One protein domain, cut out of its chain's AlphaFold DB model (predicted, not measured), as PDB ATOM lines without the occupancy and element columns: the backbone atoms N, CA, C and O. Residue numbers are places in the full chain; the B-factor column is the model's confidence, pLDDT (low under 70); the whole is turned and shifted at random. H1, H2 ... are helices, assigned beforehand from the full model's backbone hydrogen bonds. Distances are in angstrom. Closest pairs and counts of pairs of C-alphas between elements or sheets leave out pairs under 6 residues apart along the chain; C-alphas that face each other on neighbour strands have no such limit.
ATOM      1  N   PRO A 109     155.263 166.150 191.658       95.56
ATOM      2  CA  PRO A 109     155.406 165.238 192.786       95.56
ATOM      3  C   PRO A 109     154.652 165.770 194.021       95.56
ATOM      4  O   PRO A 109     154.702 166.985 194.273       95.56
ATOM      5  N   PRO A 110     153.933 164.918 194.780       97.31
ATOM      6  CA  PRO A 110     153.127 165.336 195.926       97.31
ATOM      7  C   PRO A 110     153.833 166.285 196.898       97.31
ATOM      8  O   PRO A 110     153.265 167.324 197.242       97.31
ATOM      9  N   PHE A 111     155.077 165.999 197.286       98.19
ATOM     10  CA  PHE A 111     155.851 166.871 198.168       98.19
ATOM     11  C   PHE A 111     156.003 168.292 197.609       98.19
ATOM     12  O   PHE A 111     155.739 169.284 198.302       98.19
ATOM     13  N   LEU A 112     156.379 168.401 196.331       97.88
ATOM     14  CA  LEU A 112     156.568 169.677 195.646       97.88
ATOM     15  C   LEU A 112     155.244 170.437 195.498       97.88
ATOM     16  O   LEU A 112     155.190 171.647 195.728       97.88
ATOM     17  N   ALA A 113     154.164 169.736 195.149       97.31
ATOM     18  CA  ALA A 113     152.830 170.314 195.027       97.31
ATOM     19  C   ALA A 113     152.321 170.883 196.364       97.31
ATOM     20  O   ALA A 113     151.842 172.020 196.413       97.31
ATOM     21  N   LEU A 114     152.470 170.133 197.461       98.06
ATOM     22  CA  LEU A 114     152.069 170.568 198.803       98.06
ATOM     23  C   LEU A 114     152.924 171.747 199.288       98.06
ATOM     24  O   LEU A 114     152.386 172.738 199.785       98.06
ATOM     25  N   THR A 115     154.237 171.693 199.060       98.19
ATOM     26  CA  THR A 115     155.172 172.796 199.336       98.19
ATOM     27  C   THR A 115     154.770 174.071 198.593       98.19
ATOM     28  O   THR A 115     154.626 175.138 199.198       98.19
ATOM     29  N   LYS A 116     154.504 173.968 197.284       97.31
ATOM     30  CA  LYS A 116     154.027 175.090 196.467       97.31
ATOM     31  C   LYS A 116     152.693 175.629 196.987       97.31
ATOM     32  O   LYS A 116     152.536 176.842 197.100       97.31
ATOM     33  N   SER A 117     151.764 174.749 197.363       96.25
ATOM     34  CA  SER A 117     150.471 175.134 197.941       96.25
ATOM     35  C   SER A 117     150.646 175.984 199.204       96.25
ATOM     36  O   SER A 117     150.123 177.096 199.257       96.25
ATOM     37  N   ILE A 118     151.462 175.539 200.171       97.56
ATOM     38  CA  ILE A 118     151.777 176.292 201.402       97.56
ATOM     39  C   ILE A 118     152.335 177.684 201.073       97.56
ATOM     40  O   ILE A 118     151.916 178.692 201.653       97.56
ATOM     41  N   LEU A 119     153.262 177.762 200.116       97.38
ATOM     42  CA  LEU A 119     153.893 179.020 199.720       97.38
ATOM     43  C   LEU A 119     152.900 180.010 199.099       97.38
ATOM     44  O   LEU A 119     153.002 181.208 199.370       97.38
ATOM     45  N   TYR A 120     151.905 179.531 198.350       96.25
ATOM     46  CA  TYR A 120     150.915 180.372 197.668       96.25
ATOM     47  C   TYR A 120     149.791 180.895 198.577       96.25
ATOM     48  O   TYR A 120     149.110 181.853 198.212       96.25
ATOM     49  N   GLN A 121     149.605 180.327 199.772       94.12
ATOM     50  CA  GLN A 121     148.517 180.719 200.677       94.12
ATOM     51  C   GLN A 121     148.523 182.220 201.005       94.12
ATOM     52  O   GLN A 121     149.564 182.778 201.354       94.12
ATOM     53  N   GLN A 122     147.342 182.849 200.985       91.88
ATOM     54  CA  GLN A 122     147.109 184.230 201.441       91.88
ATOM     55  C   GLN A 122     147.997 185.287 200.755       91.88
ATOM     56  O   GLN A 122     148.388 186.275 201.373       91.88
ATOM     57  N   LEU A 123     148.335 185.081 199.480       89.50
ATOM     58  CA  LEU A 123     149.133 186.014 198.690       89.50
ATOM     59  C   LEU A 123     148.477 186.287 197.340       89.50
ATOM     60  O   LEU A 123     147.845 185.415 196.748       89.50
ATOM     61  N   ALA A 124     148.703 187.491 196.816       92.00
ATOM     62  CA  ALA A 124     148.457 187.759 195.408       92.00
ATOM     63  C   ALA A 124     149.367 186.871 194.544       92.00
ATOM     64  O   ALA A 124     150.527 186.626 194.892       92.00
ATOM     65  N   PHE A 125     148.867 186.448 193.382       88.94
ATOM     66  CA  PHE A 125     149.553 185.500 192.499       88.94
ATOM     67  C   PHE A 125     151.000 185.907 192.168       88.94
ATOM     68  O   PHE A 125     151.917 185.093 192.282       88.94
ATOM     69  N   LYS A 126     151.230 187.186 191.832       94.12
ATOM     70  CA  LYS A 126     152.576 187.707 191.530       94.12
ATOM     71  C   LYS A 126     153.530 187.568 192.723       94.12
ATOM     72  O   LYS A 126     154.659 187.128 192.549       94.12
ATOM     73  N   ALA A 127     153.069 187.884 193.935       94.00
ATOM     74  CA  ALA A 127     153.885 187.779 195.144       94.00
ATOM     75  C   ALA A 127     154.233 186.318 195.471       94.00
ATOM     76  O   ALA A 127     155.393 186.004 195.740       94.00
ATOM     77  N   ALA A 128     153.248 185.420 195.385       95.44
ATOM     78  CA  ALA A 128     153.460 183.987 195.570       95.44
ATOM     79  C   ALA A 128     154.457 183.413 194.551       95.44
ATOM     80  O   ALA A 128     155.357 182.663 194.923       95.44
ATOM     81  N   THR A 129     154.340 183.818 193.283       96.00
ATOM     82  CA  THR A 129     155.243 183.398 192.201       96.00
ATOM     83  C   THR A 129     156.681 183.841 192.468       96.00
ATOM     84  O   THR A 129     157.603 183.033 192.351       96.00
ATOM     85  N   THR A 130     156.883 185.092 192.895       97.94
ATOM     86  CA  THR A 130     158.211 185.608 193.256       97.94
ATOM     87  C   THR A 130     158.831 184.822 194.410       97.94
ATOM     88  O   THR A 130     159.985 184.409 194.314       97.94
ATOM     89  N   ILE A 131     158.075 184.578 195.487       97.75
ATOM     90  CA  ILE A 131     158.564 183.811 196.645       97.75
ATOM     91  C   ILE A 131     158.901 182.375 196.236       97.75
ATOM     92  O   ILE A 131     159.967 181.875 196.582       97.75
ATOM     93  N   TYR A 132     158.032 181.725 195.459       98.19
ATOM     94  CA  TYR A 132     158.265 180.365 194.979       98.19
ATOM     95  C   TYR A 132     159.508 180.264 194.089       98.19
ATOM     96  O   TYR A 132     160.304 179.349 194.263       98.19
ATOM     97  N   THR A 133     159.725 181.230 193.194       98.19
ATOM     98  CA  THR A 133     160.916 181.264 192.328       98.19
ATOM     99  C   THR A 133     162.199 181.376 193.153       98.19
ATOM    100  O   THR A 133     163.155 180.642 192.913       98.19
ATOM    101  N   ARG A 134     162.215 182.245 194.173       98.44
ATOM    102  CA  ARG A 134     163.359 182.377 195.092       98.44
ATOM    103  C   ARG A 134     163.579 181.120 195.929       98.44
ATOM    104  O   ARG A 134     164.720 180.743 196.152       98.44
ATOM    105  N   PHE A 135     162.504 180.473 196.370       98.44
ATOM    106  CA  PHE A 135     162.568 179.211 197.102       98.44
ATOM    107  C   PHE A 135     163.166 178.085 196.254       98.44
ATOM    108  O   PHE A 135     164.094 177.421 196.692       98.44
ATOM    109  N   VAL A 136     162.704 177.924 195.014       98.12
ATOM    110  CA  VAL A 136     163.270 176.947 194.073       98.12
ATOM    111  C   VAL A 136     164.752 177.231 193.803       98.12
ATOM    112  O   VAL A 136     165.557 176.305 193.783       98.12
ATOM    113  N   ALA A 137     165.132 178.504 193.645       97.88
ATOM    114  CA  ALA A 137     166.533 178.892 193.487       97.88
ATOM    115  C   ALA A 137     167.375 178.571 194.735       97.88
ATOM    116  O   ALA A 137     168.492 178.083 194.595       97.88
ATOM    117  N   LEU A 138     166.831 178.784 195.941       97.62
ATOM    118  CA  LEU A 138     167.480 178.417 197.206       97.62
ATOM    119  C   LEU A 138     167.721 176.901 197.306       97.62
ATOM    120  O   LEU A 138     168.771 176.490 197.788       97.62
ATOM    121  N   CYS A 139     166.794 176.077 196.806       97.12
ATOM    122  CA  CYS A 139     166.971 174.624 196.732       97.12
ATOM    123  C   CYS A 139     167.981 174.176 195.662       97.12
ATOM    124  O   CYS A 139     168.406 173.027 195.688       97.12
ATOM    125  N   GLY A 140     168.374 175.047 194.726       96.81
ATOM    126  CA  GLY A 140     169.256 174.697 193.605       96.81
ATOM    127  C   GLY A 140     168.527 174.182 192.359       96.81
ATOM    128  O   GLY A 140     169.149 173.572 191.495       96.81
ATOM    129  N   GLY A 141     167.220 174.429 192.241       96.69
ATOM    130  CA  GLY A 141     166.391 173.977 191.124       96.69
ATOM    131  C   GLY A 141     165.128 173.257 191.589       96.69
ATOM    132  O   GLY A 141     164.975 172.922 192.761       96.69
ATOM    133  N   GLN A 142     164.186 173.045 190.667       95.44
ATOM    134  CA  GLN A 142     162.881 172.473 191.013       95.44
ATOM    135  C   GLN A 142     162.992 171.001 191.430       95.44
ATOM    136  O   GLN A 142     162.342 170.600 192.392       95.44
ATOM    137  N   ASP A 143     163.864 170.236 190.773       94.38
ATOM    138  CA  ASP A 143     164.118 168.824 191.091       94.38
ATOM    139  C   ASP A 143     164.850 168.641 192.430       94.38
ATOM    140  O   ASP A 143     164.812 167.569 193.026       94.38
ATOM    141  N   ALA A 144     165.485 169.705 192.933       96.75
ATOM    142  CA  ALA A 144     166.166 169.717 194.222       96.75
ATOM    143  C   ALA A 144     165.240 170.111 195.389       96.75
ATOM    144  O   ALA A 144     165.665 170.127 196.546       96.75
ATOM    145  N   VAL A 145     163.960 170.408 195.125       97.38
ATOM    146  CA  VAL A 145     162.953 170.623 196.172       97.38
ATOM    147  C   VAL A 145     162.516 169.268 196.735       97.38
ATOM    148  O   VAL A 145     161.448 168.747 196.416       97.38
ATOM    149  N   VAL A 146     163.365 168.708 197.590       97.19
ATOM    150  CA  VAL A 146     163.165 167.420 198.270       97.19
ATOM    151  C   VAL A 146     163.040 167.613 199.786       97.19
ATOM    152  O   VAL A 146     163.512 168.636 200.301       97.19
ATOM    153  N   PRO A 147     162.407 166.677 200.520       97.88
ATOM    154  CA  PRO A 147     162.174 166.805 201.959       97.88
ATOM    155  C   PRO A 147     163.422 167.176 202.759       97.88
ATOM    156  O   PRO A 147     163.380 168.090 203.577       97.88
ATOM    157  N   GLU A 148     164.548 166.531 202.474       96.69
ATOM    158  CA  GLU A 148     165.814 166.713 203.181       96.69
ATOM    159  C   GLU A 148     166.374 168.124 202.977       96.69
ATOM    160  O   GLU A 148     166.818 168.761 203.934       96.69
ATOM    161  N   SER A 149     166.293 168.643 201.746       96.00
ATOM    162  CA  SER A 149     166.708 170.011 201.417       96.00
ATOM    163  C   SER A 149     165.866 171.023 202.194       96.00
ATOM    164  O   SER A 149     166.408 171.849 202.928       96.00
ATOM    165  N   VAL A 150     164.536 170.892 202.129       96.94
ATOM    166  CA  VAL A 150     163.611 171.796 202.828       96.94
ATOM    167  C   VAL A 150     163.799 171.732 204.343       96.94
ATOM    168  O   VAL A 150     163.748 172.761 205.014       96.94
ATOM    169  N   PHE A 151     164.047 170.539 204.884       95.44
ATOM    170  CA  PHE A 151     164.280 170.339 206.310       95.44
ATOM    171  C   PHE A 151     165.602 170.955 206.789       95.44
ATOM    172  O   PHE A 151     165.686 171.368 207.945       95.44
ATOM    173  N   SER A 152     166.611 171.047 205.915       96.19
ATOM    174  CA  SER A 152     167.938 171.582 206.248       96.19
ATOM    175  C   SER A 152     167.993 173.107 206.391       96.19
ATOM    176  O   SER A 152     168.876 173.618 207.082       96.19
ATOM    177  N   PHE A 153     167.063 173.844 205.774       97.06
ATOM    178  CA  PHE A 153     167.064 175.304 205.835       97.06
ATOM    179  C   PHE A 153     166.722 175.815 207.227       97.06
ATOM    180  O   PHE A 153     165.824 175.320 207.897       97.06
ATOM    181  N   THR A 154     167.386 176.873 207.666       95.81
ATOM    182  CA  THR A 154     167.003 177.528 208.912       95.81
ATOM    183  C   THR A 154     165.788 178.440 208.688       95.81
ATOM    184  O   THR A 154     165.564 178.950 207.582       95.81
ATOM    185  N   PRO A 155     165.024 178.777 209.745       93.38
ATOM    186  CA  PRO A 155     163.995 179.813 209.654       93.38
ATOM    187  C   PRO A 155     164.528 181.169 209.167       93.38
ATOM    188  O   PRO A 155     163.755 181.984 208.659       93.38
ATOM    189  N   HIS A 156     165.830 181.432 209.343       96.12
ATOM    190  CA  HIS A 156     166.484 182.627 208.828       96.12
ATOM    191  C   HIS A 156     166.601 182.583 207.300       96.12
ATOM    192  O   HIS A 156     166.163 183.531 206.649       96.12
ATOM    193  N   ASP A 157     167.085 181.476 206.731       96.88
ATOM    194  CA  ASP A 157     167.248 181.300 205.278       96.88
ATOM    195  C   ASP A 157     165.915 181.484 204.544       96.88
ATOM    196  O   ASP A 157     165.801 182.263 203.595       96.88
ATOM    197  N   LEU A 158     164.857 180.848 205.061       97.50
ATOM    198  CA  LEU A 158     163.510 180.963 204.502       97.50
ATOM    199  C   LEU A 158     162.967 182.400 204.605       97.50
ATOM    200  O   LEU A 158     162.309 182.897 203.688       97.50
ATOM    201  N   ARG A 159     163.268 183.114 205.696       96.88
ATOM    202  CA  ARG A 159     162.851 184.513 205.856       96.88
ATOM    203  C   ARG A 159     163.526 185.431 204.835       96.88
ATOM    204  O   ARG A 159     162.846 186.321 204.323       96.88
ATOM    205  N   GLN A 160     164.804 185.214 204.510       97.38
ATOM    206  CA  GLN A 160     165.544 186.042 203.541       97.38
ATOM    207  C   GLN A 160     164.897 186.045 202.150       97.38
ATOM    208  O   GLN A 160     164.912 187.055 201.451       97.38
ATOM    209  N   ILE A 161     164.247 184.944 201.766       97.19
ATOM    210  CA  ILE A 161     163.539 184.836 200.482       97.19
ATOM    211  C   ILE A 161     162.061 185.261 200.544       97.19
ATOM    212  O   ILE A 161     161.359 185.202 199.532       97.19
ATOM    213  N   GLY A 162     161.593 185.755 201.695       96.19
ATOM    214  CA  GLY A 162     160.240 186.289 201.880       96.19
ATOM    215  C   GLY A 162     159.213 185.284 202.410       96.19
ATOM    216  O   GLY A 162     158.013 185.559 202.355       96.19
ATOM    217  N   ILE A 163     159.642 184.132 202.934       97.69
ATOM    218  CA  ILE A 163     158.740 183.167 203.576       97.69
ATOM    219  C   ILE A 163     158.482 183.604 205.024       97.69
ATOM    220  O   ILE A 163     159.399 183.880 205.797       97.69
ATOM    221  N   SER A 164     157.206 183.671 205.414       96.75
ATOM    222  CA  SER A 164     156.830 184.029 206.784       96.75
ATOM    223  C   SER A 164     157.213 182.929 207.778       96.75
ATOM    224  O   SER A 164     157.216 181.748 207.440       96.75
ATOM    225  N   GLY A 165     157.435 183.286 209.048       97.06
ATOM    226  CA  GLY A 165     157.755 182.292 210.084       97.06
ATOM    227  C   GLY A 165     156.677 181.211 210.254       97.06
ATOM    228  O   GLY A 165     156.984 180.067 210.571       97.06
ATOM    229  N   ARG A 166     155.406 181.544 209.987       96.88
ATOM    230  CA  ARG A 166     154.300 180.577 209.992       96.88
ATOM    231  C   ARG A 166     154.426 179.569 208.847       96.88
ATOM    232  O   ARG A 166     154.332 178.377 209.099       96.88
ATOM    233  N   LYS A 167     154.691 180.035 207.620       96.81
ATOM    234  CA  LYS A 167     154.902 179.153 206.461       96.81
ATOM    235  C   LYS A 167     156.180 178.326 206.596       96.81
ATOM    236  O   LYS A 167     156.161 177.161 206.231       96.81
ATOM    237  N   ALA A 168     157.242 178.881 207.178       97.75
ATOM    238  CA  ALA A 168     158.457 178.127 207.482       97.75
ATOM    239  C   ALA A 168     158.156 176.915 208.381       97.75
ATOM    240  O   ALA A 168     158.542 175.803 208.042       97.75
ATOM    241  N   ARG A 169     157.382 177.091 209.465       97.94
ATOM    242  CA  ARG A 169     156.949 175.962 210.313       97.94
ATOM    243  C   ARG A 169     156.163 174.906 209.539       97.94
ATOM    244  O   ARG A 169     156.409 173.725 209.727       97.94
ATOM    245  N   TYR A 170     155.269 175.328 208.649       98.31
ATOM    246  CA  TYR A 170     154.454 174.418 207.835       98.31
ATOM    247  C   TYR A 170     155.306 173.585 206.876       98.31
ATOM    248  O   TYR A 170     155.110 172.380 206.758       98.31
ATOM    249  N   LEU A 171     156.295 174.216 206.238       98.25
ATOM    250  CA  LEU A 171     157.256 173.530 205.377       98.25
ATOM    251  C   LEU A 171     158.114 172.533 206.162       98.25
ATOM    252  O   LEU A 171     158.275 171.401 205.719       98.25
ATOM    253  N   HIS A 172     158.615 172.922 207.338       98.06
ATOM    254  CA  HIS A 172     159.384 172.021 208.198       98.06
ATOM    255  C   HIS A 172     158.560 170.844 208.709       98.06
ATOM    256  O   HIS A 172     159.062 169.725 208.729       98.06
ATOM    257  N   ASP A 173     157.311 171.071 209.113       98.38
ATOM    258  CA  ASP A 173     156.427 170.005 209.575       98.38
ATOM    259  C   ASP A 173     156.098 169.012 208.447       98.38
ATOM    260  O   ASP A 173     156.179 167.799 208.646       98.38
ATOM    261  N   LEU A 174     155.817 169.517 207.237       98.44
ATOM    262  CA  LEU A 174     155.650 168.686 206.045       98.44
ATOM    263  C   LEU A 174     156.921 167.873 205.759       98.44
ATOM    264  O   LEU A 174     156.849 166.652 205.650       98.44
ATOM    265  N   ALA A 175     158.079 168.530 205.680       98.19
ATOM    266  CA  ALA A 175     159.356 167.878 205.404       98.19
ATOM    267  C   ALA A 175     159.713 166.831 206.470       98.19
ATOM    268  O   ALA A 175     160.083 165.713 206.132       98.19
ATOM    269  N   SER A 176     159.504 167.137 207.752       97.88
ATOM    270  CA  SER A 176     159.723 166.214 208.871       97.88
ATOM    271  C   SER A 176     158.893 164.934 208.739       97.88
ATOM    272  O   SER A 176     159.412 163.829 208.912       97.88
ATOM    273  N   LYS A 177     157.611 165.050 208.370       98.00
ATOM    274  CA  LYS A 177     156.736 163.888 208.138       98.00
ATOM    275  C   LYS A 177     157.201 163.023 206.961       98.00
ATOM    276  O   LYS A 177     157.010 161.811 206.998       98.00
ATOM    277  N   TYR A 178     157.848 163.610 205.955       98.06
ATOM    278  CA  TYR A 178     158.496 162.849 204.884       98.06
ATOM    279  C   TYR A 178     159.798 162.190 205.353       98.06
ATOM    280  O   TYR A 178     159.964 160.984 205.185       98.06
ATOM    281  N   CYS A 179     160.680 162.929 206.033       97.50
ATOM    282  CA  CYS A 179     161.942 162.400 206.567       97.50
ATOM    283  C   CYS A 179     161.727 161.253 207.574       97.50
ATOM    284  O   CYS A 179     162.554 160.354 207.691       97.50
ATOM    285  N   THR A 180     160.603 161.259 208.296       96.69
ATOM    286  CA  THR A 180     160.204 160.195 209.239       96.69
ATOM    287  C   THR A 180     159.398 159.065 208.589       96.69
ATOM    288  O   THR A 180     158.927 158.174 209.291       96.69
ATOM    289  N   SER A 181     159.242 159.072 207.258       95.44
ATOM    290  CA  SER A 181     158.468 158.085 206.484       95.44
ATOM    291  C   SER A 181     156.982 157.982 206.862       95.44
ATOM    292  O   SER A 181     156.315 157.015 206.499       95.44
ATOM    293  N   ILE A 182     156.434 158.983 207.561       95.56
ATOM    294  CA  ILE A 182     154.989 159.101 207.818       95.56
ATOM    295  C   ILE A 182     154.253 159.410 206.506       95.56
ATOM    296  O   ILE A 182     153.132 158.950 206.292       95.56
ATOM    297  N   LEU A 183     154.888 160.191 205.629       97.19
ATOM    298  CA  LEU A 183     154.423 160.505 204.282       97.19
ATOM    299  C   LEU A 183     155.506 160.148 203.259       97.19
ATOM    300  O   LEU A 183     156.697 160.256 203.530       97.19
ATOM    301  N   SER A 184     155.083 159.755 202.063       97.81
ATOM    302  CA  SER A 184     155.936 159.661 200.880       97.81
ATOM    303  C   SER A 184     155.096 159.926 199.637       97.81
ATOM    304  O   SER A 184     153.875 159.741 199.661       97.81
ATOM    305  N   ASP A 185     155.736 160.345 198.546       97.19
ATOM    306  CA  ASP A 185     155.039 160.617 197.286       97.19
ATOM    307  C   ASP A 185     154.283 159.377 196.786       97.19
ATOM    308  O   ASP A 185     153.098 159.464 196.463       97.19
ATOM    309  N   ALA A 186     154.936 158.210 196.807       96.38
ATOM    310  CA  ALA A 186     154.326 156.940 196.416       96.38
ATOM    311  C   ALA A 186     153.111 156.601 197.294       96.38
ATOM    312  O   ALA A 186     152.028 156.332 196.778       96.38
ATOM    313  N   ALA A 187     153.257 156.700 198.621       95.56
ATOM    314  CA  ALA A 187     152.155 156.422 199.535       95.56
ATOM    315  C   ALA A 187     150.974 157.371 199.303       95.56
ATOM    316  O   ALA A 187     149.836 156.923 199.324       95.56
ATOM    317  N   ILE A 188     151.215 158.661 199.050       96.62
ATOM    318  CA  ILE A 188     150.148 159.643 198.804       96.62
ATOM    319  C   ILE A 188     149.351 159.323 197.538       96.62
ATOM    320  O   ILE A 188     148.125 159.449 197.546       96.62
ATOM    321  N   VAL A 189     150.023 158.921 196.458       94.81
ATOM    322  CA  VAL A 189     149.359 158.582 195.190       94.81
ATOM    323  C   VAL A 189     148.471 157.343 195.344       94.81
ATOM    324  O   VAL A 189     147.338 157.331 194.845       94.81
ATOM    325  N   ASP A 190     148.940 156.343 196.091       93.88
ATOM    326  CA  ASP A 190     148.250 155.060 196.265       93.88
ATOM    327  C   ASP A 190     147.169 155.079 197.360       93.88
ATOM    328  O   ASP A 190     146.295 154.211 197.398       93.88
ATOM    329  N   MET A 191     147.200 156.070 198.253       94.88
ATOM    330  CA  MET A 191     146.295 156.155 199.399       94.88
ATOM    331  C   MET A 191     144.849 156.458 198.987       94.88
ATOM    332  O   MET A 191     144.587 157.315 198.138       94.88
ATOM    333  N   ASP A 192     143.890 155.796 199.641       95.81
ATOM    334  CA  ASP A 192     142.473 156.104 199.466       95.81
ATOM    335  C   ASP A 192     142.131 157.513 199.975       95.81
ATOM    336  O   ASP A 192     142.767 158.046 200.886       95.81
ATOM    337  N   ASP A 193     141.082 158.107 199.408       95.50
ATOM    338  CA  ASP A 193     140.707 159.503 199.647       95.50
ATOM    339  C   ASP A 193     140.480 159.845 201.132       95.50
ATOM    340  O   ASP A 193     140.821 160.945 201.574       95.50
ATOM    341  N   LYS A 194     139.933 158.916 201.931       96.00
ATOM    342  CA  LYS A 194     139.632 159.158 203.352       96.00
ATOM    343  C   LYS A 194     140.903 159.134 204.195       96.00
ATOM    344  O   LYS A 194     141.088 160.001 205.060       96.00
ATOM    345  N   SER A 195     141.760 158.147 203.959       96.75
ATOM    346  CA  SER A 195     143.063 158.055 204.618       96.75
ATOM    347  C   SER A 195     143.937 159.248 204.235       96.75
ATOM    348  O   SER A 195     144.484 159.903 205.121       96.75
ATOM    349  N   LEU A 196     143.963 159.616 202.949       97.25
ATOM    350  CA  LEU A 196     144.723 160.760 202.448       97.25
ATOM    351  C   LEU A 196     144.278 162.058 203.115       97.25
ATOM    352  O   LEU A 196     145.110 162.839 203.579       97.25
ATOM    353  N   PHE A 197     142.964 162.269 203.217       97.56
ATOM    354  CA  PHE A 197     142.423 163.446 203.879       97.56
ATOM    355  C   PHE A 197     142.842 163.525 205.348       97.56
ATOM    356  O   PHE A 197     143.291 164.571 205.822       97.56
ATOM    357  N   SER A 198     142.740 162.405 206.061       96.94
ATOM    358  CA  SER A 198     143.105 162.327 207.477       96.94
ATOM    359  C   SER A 198     144.605 162.569 207.683       96.94
ATOM    360  O   SER A 198     144.992 163.316 208.573       96.94
ATOM    361  N   MET A 199     145.452 161.998 206.824       96.94
ATOM    362  CA  MET A 199     146.905 162.151 206.897       96.94
ATOM    363  C   MET A 199     147.368 163.574 206.586       96.94
ATOM    364  O   MET A 199     148.146 164.150 207.348       96.94
ATOM    365  N   LEU A 200     146.876 164.173 205.498       97.62
ATOM    366  CA  LEU A 200     147.311 165.510 205.091       97.62
ATOM    367  C   LEU A 200     146.797 166.615 206.019       97.62
ATOM    368  O   LEU A 200     147.489 167.613 206.193       97.62
ATOM    369  N   THR A 201     145.638 166.439 206.660       97.19
ATOM    370  CA  THR A 201     145.136 167.412 207.651       97.19
ATOM    371  C   THR A 201     145.934 167.439 208.958       97.19
ATOM    372  O   THR A 201     145.805 168.394 209.722       97.19
ATOM    373  N   MET A 202     146.795 166.445 209.214       96.31
ATOM    374  CA  MET A 202     147.746 166.478 210.335       96.31
ATOM    375  C   MET A 202     148.991 167.330 210.053       96.31
ATOM    376  O   MET A 202     149.793 167.557 210.962       96.31
ATOM    377  N   VAL A 203     149.200 167.764 208.808       97.38
ATOM    378  CA  VAL A 203     150.295 168.674 208.461       97.38
ATOM    379  C   VAL A 203     149.904 170.094 208.864       97.38
ATOM    380  O   VAL A 203     148.848 170.600 208.470       97.38
ATOM    381  N   GLU A 204     150.759 170.771 209.630       97.44
ATOM    382  CA  GLU A 204     150.510 172.152 210.023       97.44
ATOM    383  C   GLU A 204     150.316 173.040 208.784       97.44
ATOM    384  O   GLU A 204     151.119 173.047 207.853       97.44
ATOM    385  N   GLY A 205     149.231 173.820 208.771       94.00
ATOM    386  CA  GLY A 205     148.922 174.719 207.654       94.00
ATOM    387  C   GLY A 205     148.194 174.079 206.473       94.00
ATOM    388  O   GLY A 205     147.798 174.802 205.553       94.00
ATOM    389  N   ILE A 206     147.950 172.767 206.503       97.12
ATOM    390  CA  ILE A 206     147.137 172.067 205.507       97.12
ATOM    391  C   ILE A 206     145.772 171.743 206.119       97.12
ATOM    392  O   ILE A 206     145.600 170.789 206.867       97.12
ATOM    393  N   GLY A 207     144.778 172.577 205.812       96.12
ATOM    394  CA  GLY A 207     143.393 172.356 206.231       96.12
ATOM    395  C   GLY A 207     142.565 171.542 205.223       96.12
ATOM    396  O   GLY A 207     143.010 171.322 204.094       96.12
ATOM    397  N   PRO A 208     141.315 171.180 205.580       96.44
ATOM    398  CA  PRO A 208     140.395 170.418 204.725       96.44
ATOM    399  C   PRO A 208     140.246 170.954 203.298       96.44
ATOM    400  O   PRO A 208     140.248 170.193 202.334       96.44
ATOM    401  N   TRP A 209     140.136 172.277 203.151       95.81
ATOM    402  CA  TRP A 209     140.028 172.915 201.841       95.81
ATOM    403  C   TRP A 209     141.272 172.657 200.980       95.81
ATOM    404  O   TRP A 209     141.150 172.221 199.839       95.81
ATOM    405  N   SER A 210     142.464 172.847 201.554       96.31
ATOM    406  CA  SER A 210     143.746 172.646 200.872       96.31
ATOM    407  C   SER A 210     143.925 171.197 200.419       96.31
ATOM    408  O   SER A 210     144.411 170.960 199.317       96.31
ATOM    409  N   VAL A 211     143.489 170.235 201.238       98.12
ATOM    410  CA  VAL A 211     143.490 168.812 200.880       98.12
ATOM    411  C   VAL A 211     142.595 168.552 199.674       98.12
ATOM    412  O   VAL A 211     143.046 167.935 198.716       98.12
ATOM    413  N   HIS A 212     141.356 169.048 199.667       97.94
ATOM    414  CA  HIS A 212     140.479 168.855 198.512       97.94
ATOM    415  C   HIS A 212     141.052 169.490 197.241       97.94
ATOM    416  O   HIS A 212     140.982 168.879 196.178       97.94
ATOM    417  N   MET A 213     141.653 170.681 197.339       97.31
ATOM    418  CA  MET A 213     142.299 171.318 196.185       97.31
ATOM    419  C   MET A 213     143.471 170.478 195.676       97.31
ATOM    420  O   MET A 213     143.605 170.277 194.473       97.31
ATOM    421  N   PHE A 214     144.281 169.932 196.584       97.25
ATOM    422  CA  PHE A 214     145.373 169.025 196.242       97.25
ATOM    423  C   PHE A 214     144.867 167.740 195.565       97.25
ATOM    424  O   PHE A 214     145.382 167.341 194.520       97.25
ATOM    425  N   MET A 215     143.806 167.123 196.087       97.81
ATOM    426  CA  MET A 215     143.215 165.927 195.481       97.81
ATOM    427  C   MET A 215     142.682 166.196 194.066       97.81
ATOM    428  O   MET A 215     142.898 165.381 193.174       97.81
ATOM    429  N   ILE A 216     142.024 167.339 193.847       97.38
ATOM    430  CA  ILE A 216     141.443 167.706 192.546       97.38
ATOM    431  C   ILE A 216     142.530 168.084 191.536       97.38
ATOM    432  O   ILE A 216     142.516 167.583 190.417       97.38
ATOM    433  N   PHE A 217     143.462 168.965 191.908       96.25
ATOM    434  CA  PHE A 217     144.368 169.621 190.957       96.25
ATOM    435  C   PHE A 217     145.788 169.057 190.927       96.25
ATOM    436  O   PHE A 217     146.558 169.432 190.053       96.25
ATOM    437  N   SER A 218     146.171 168.210 191.884       95.62
ATOM    438  CA  SER A 218     147.494 167.568 191.894       95.62
ATOM    439  C   SER A 218     147.396 166.059 191.715       95.62
ATOM    440  O   SER A 218     148.184 165.485 190.973       95.62
ATOM    441  N   LEU A 219     146.409 165.417 192.350       96.19
ATOM    442  CA  LEU A 219     146.167 163.977 192.188       96.19
ATOM    443  C   LEU A 219     145.106 163.646 191.136       96.19
ATOM    444  O   LEU A 219     144.921 162.476 190.804       96.19
ATOM    445  N   HIS A 220     144.396 164.652 190.621       97.19
ATOM    446  CA  HIS A 220     143.356 164.473 189.610       97.19
ATOM    447  C   HIS A 220     142.283 163.453 190.028       97.19
ATOM    448  O   HIS A 220     141.745 162.730 189.187       97.19
TER     449      HIS A 220
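What this domain is: This is residues 109 to 220 of the 417 residues of an uncharacterized protein of Tetracentron sinense (UniProt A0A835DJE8). Two helices, H1 and H5, lie side by side and run opposite ways through the middle of a small all-helix domain, with H2, H3 and H4 towards one end of its long axis and H6, H7 and H8 towards the other. H2 makes a corner with the end of H1, its residues 128 to 132 touching H1 near Tyr 120, H3 and H4 pack on H5 at a slant, H6 packs on the beginning of H1 near Pro 110, and H7 packs on H8 at a slant. The printed part has 112 residues with eight named helices, H1 to H8 in order along the chain, and no named strand. It is compact, with a radius of gyration of the C-alphas of 13.2 A, and rounded, with spans of 38 by 29 by 23 A.

Where its parts are: H1 takes residues 110 to 120, 15.3 A long, and begins with C-alpha 110 at (153.127, 165.336, 195.926). H2 follows, residues 125 to 139, 21.0 A long. H3 is residues 147 to 152 and H4 residues 155 to 160. H5, residues 165 to 179, is 20.6 A long and begins with C-alpha 165 at (157.755, 182.292, 210.084). H6 is residues 185 to 190 and H7 residues 193 to 200. H8, residues 208 to 217, is 14.4 A long and ends with C-alpha 217 at (144.368, 169.621, 190.957).

How they stand to each other: H1 is the hub, touching four helices. H2 touches it with residues 128 to 132 alone, at a steep tilt of 49 degrees; the closest C-alphas, of Tyr 120 and Ala 128, are 4.9 A apart. H1 and H5 touch at a shallow tilt of 4 degrees, opposite ways, with the C-alphas of Thr 115 and Leu 171 closest at 6.4 A. H6 touches H1 about perpendicular, at 74 degrees, with Pro 110 and Asp 185 closest, their C-alphas 5.3 A apart. H8 and H1 only just touch, with 3 pairs of C-alphas within 8 A, the closest those of Leu 114 and Phe 214 at 7.3 A. H3 touches H5 at a steep tilt of 52 degrees, with the C-alphas of Pro 147 and Ala 175 closest at 4.6 A. H4 touches residues 165 to 168 of H5 alone; the closest C-alphas, of Pro 155 and Ala 168, are 6.2 A apart. H7 touches H8 at a steep tilt of 60 degrees, with the C-alphas of Phe 197 and Val 211 closest at 6.2 A. The helix packing is mostly crossed, with one of seven pairs at a shallow tilt. Among the pairs that are apart are H2 and H5, and H4 and H7. In each of the eight helices every O i to N i+4 pair is within hydrogen-bond range.

The domain as a whole: The two C-alphas farthest apart, of Gln 160 and Asp 192, are 38.0 A apart. The printed part has no cut. The links from H2 to H3 and from H7 to H8 are short, the other five are tight, and none is long. The mean pLDDT of the printed part is 96.6, and no printed residue is under 70.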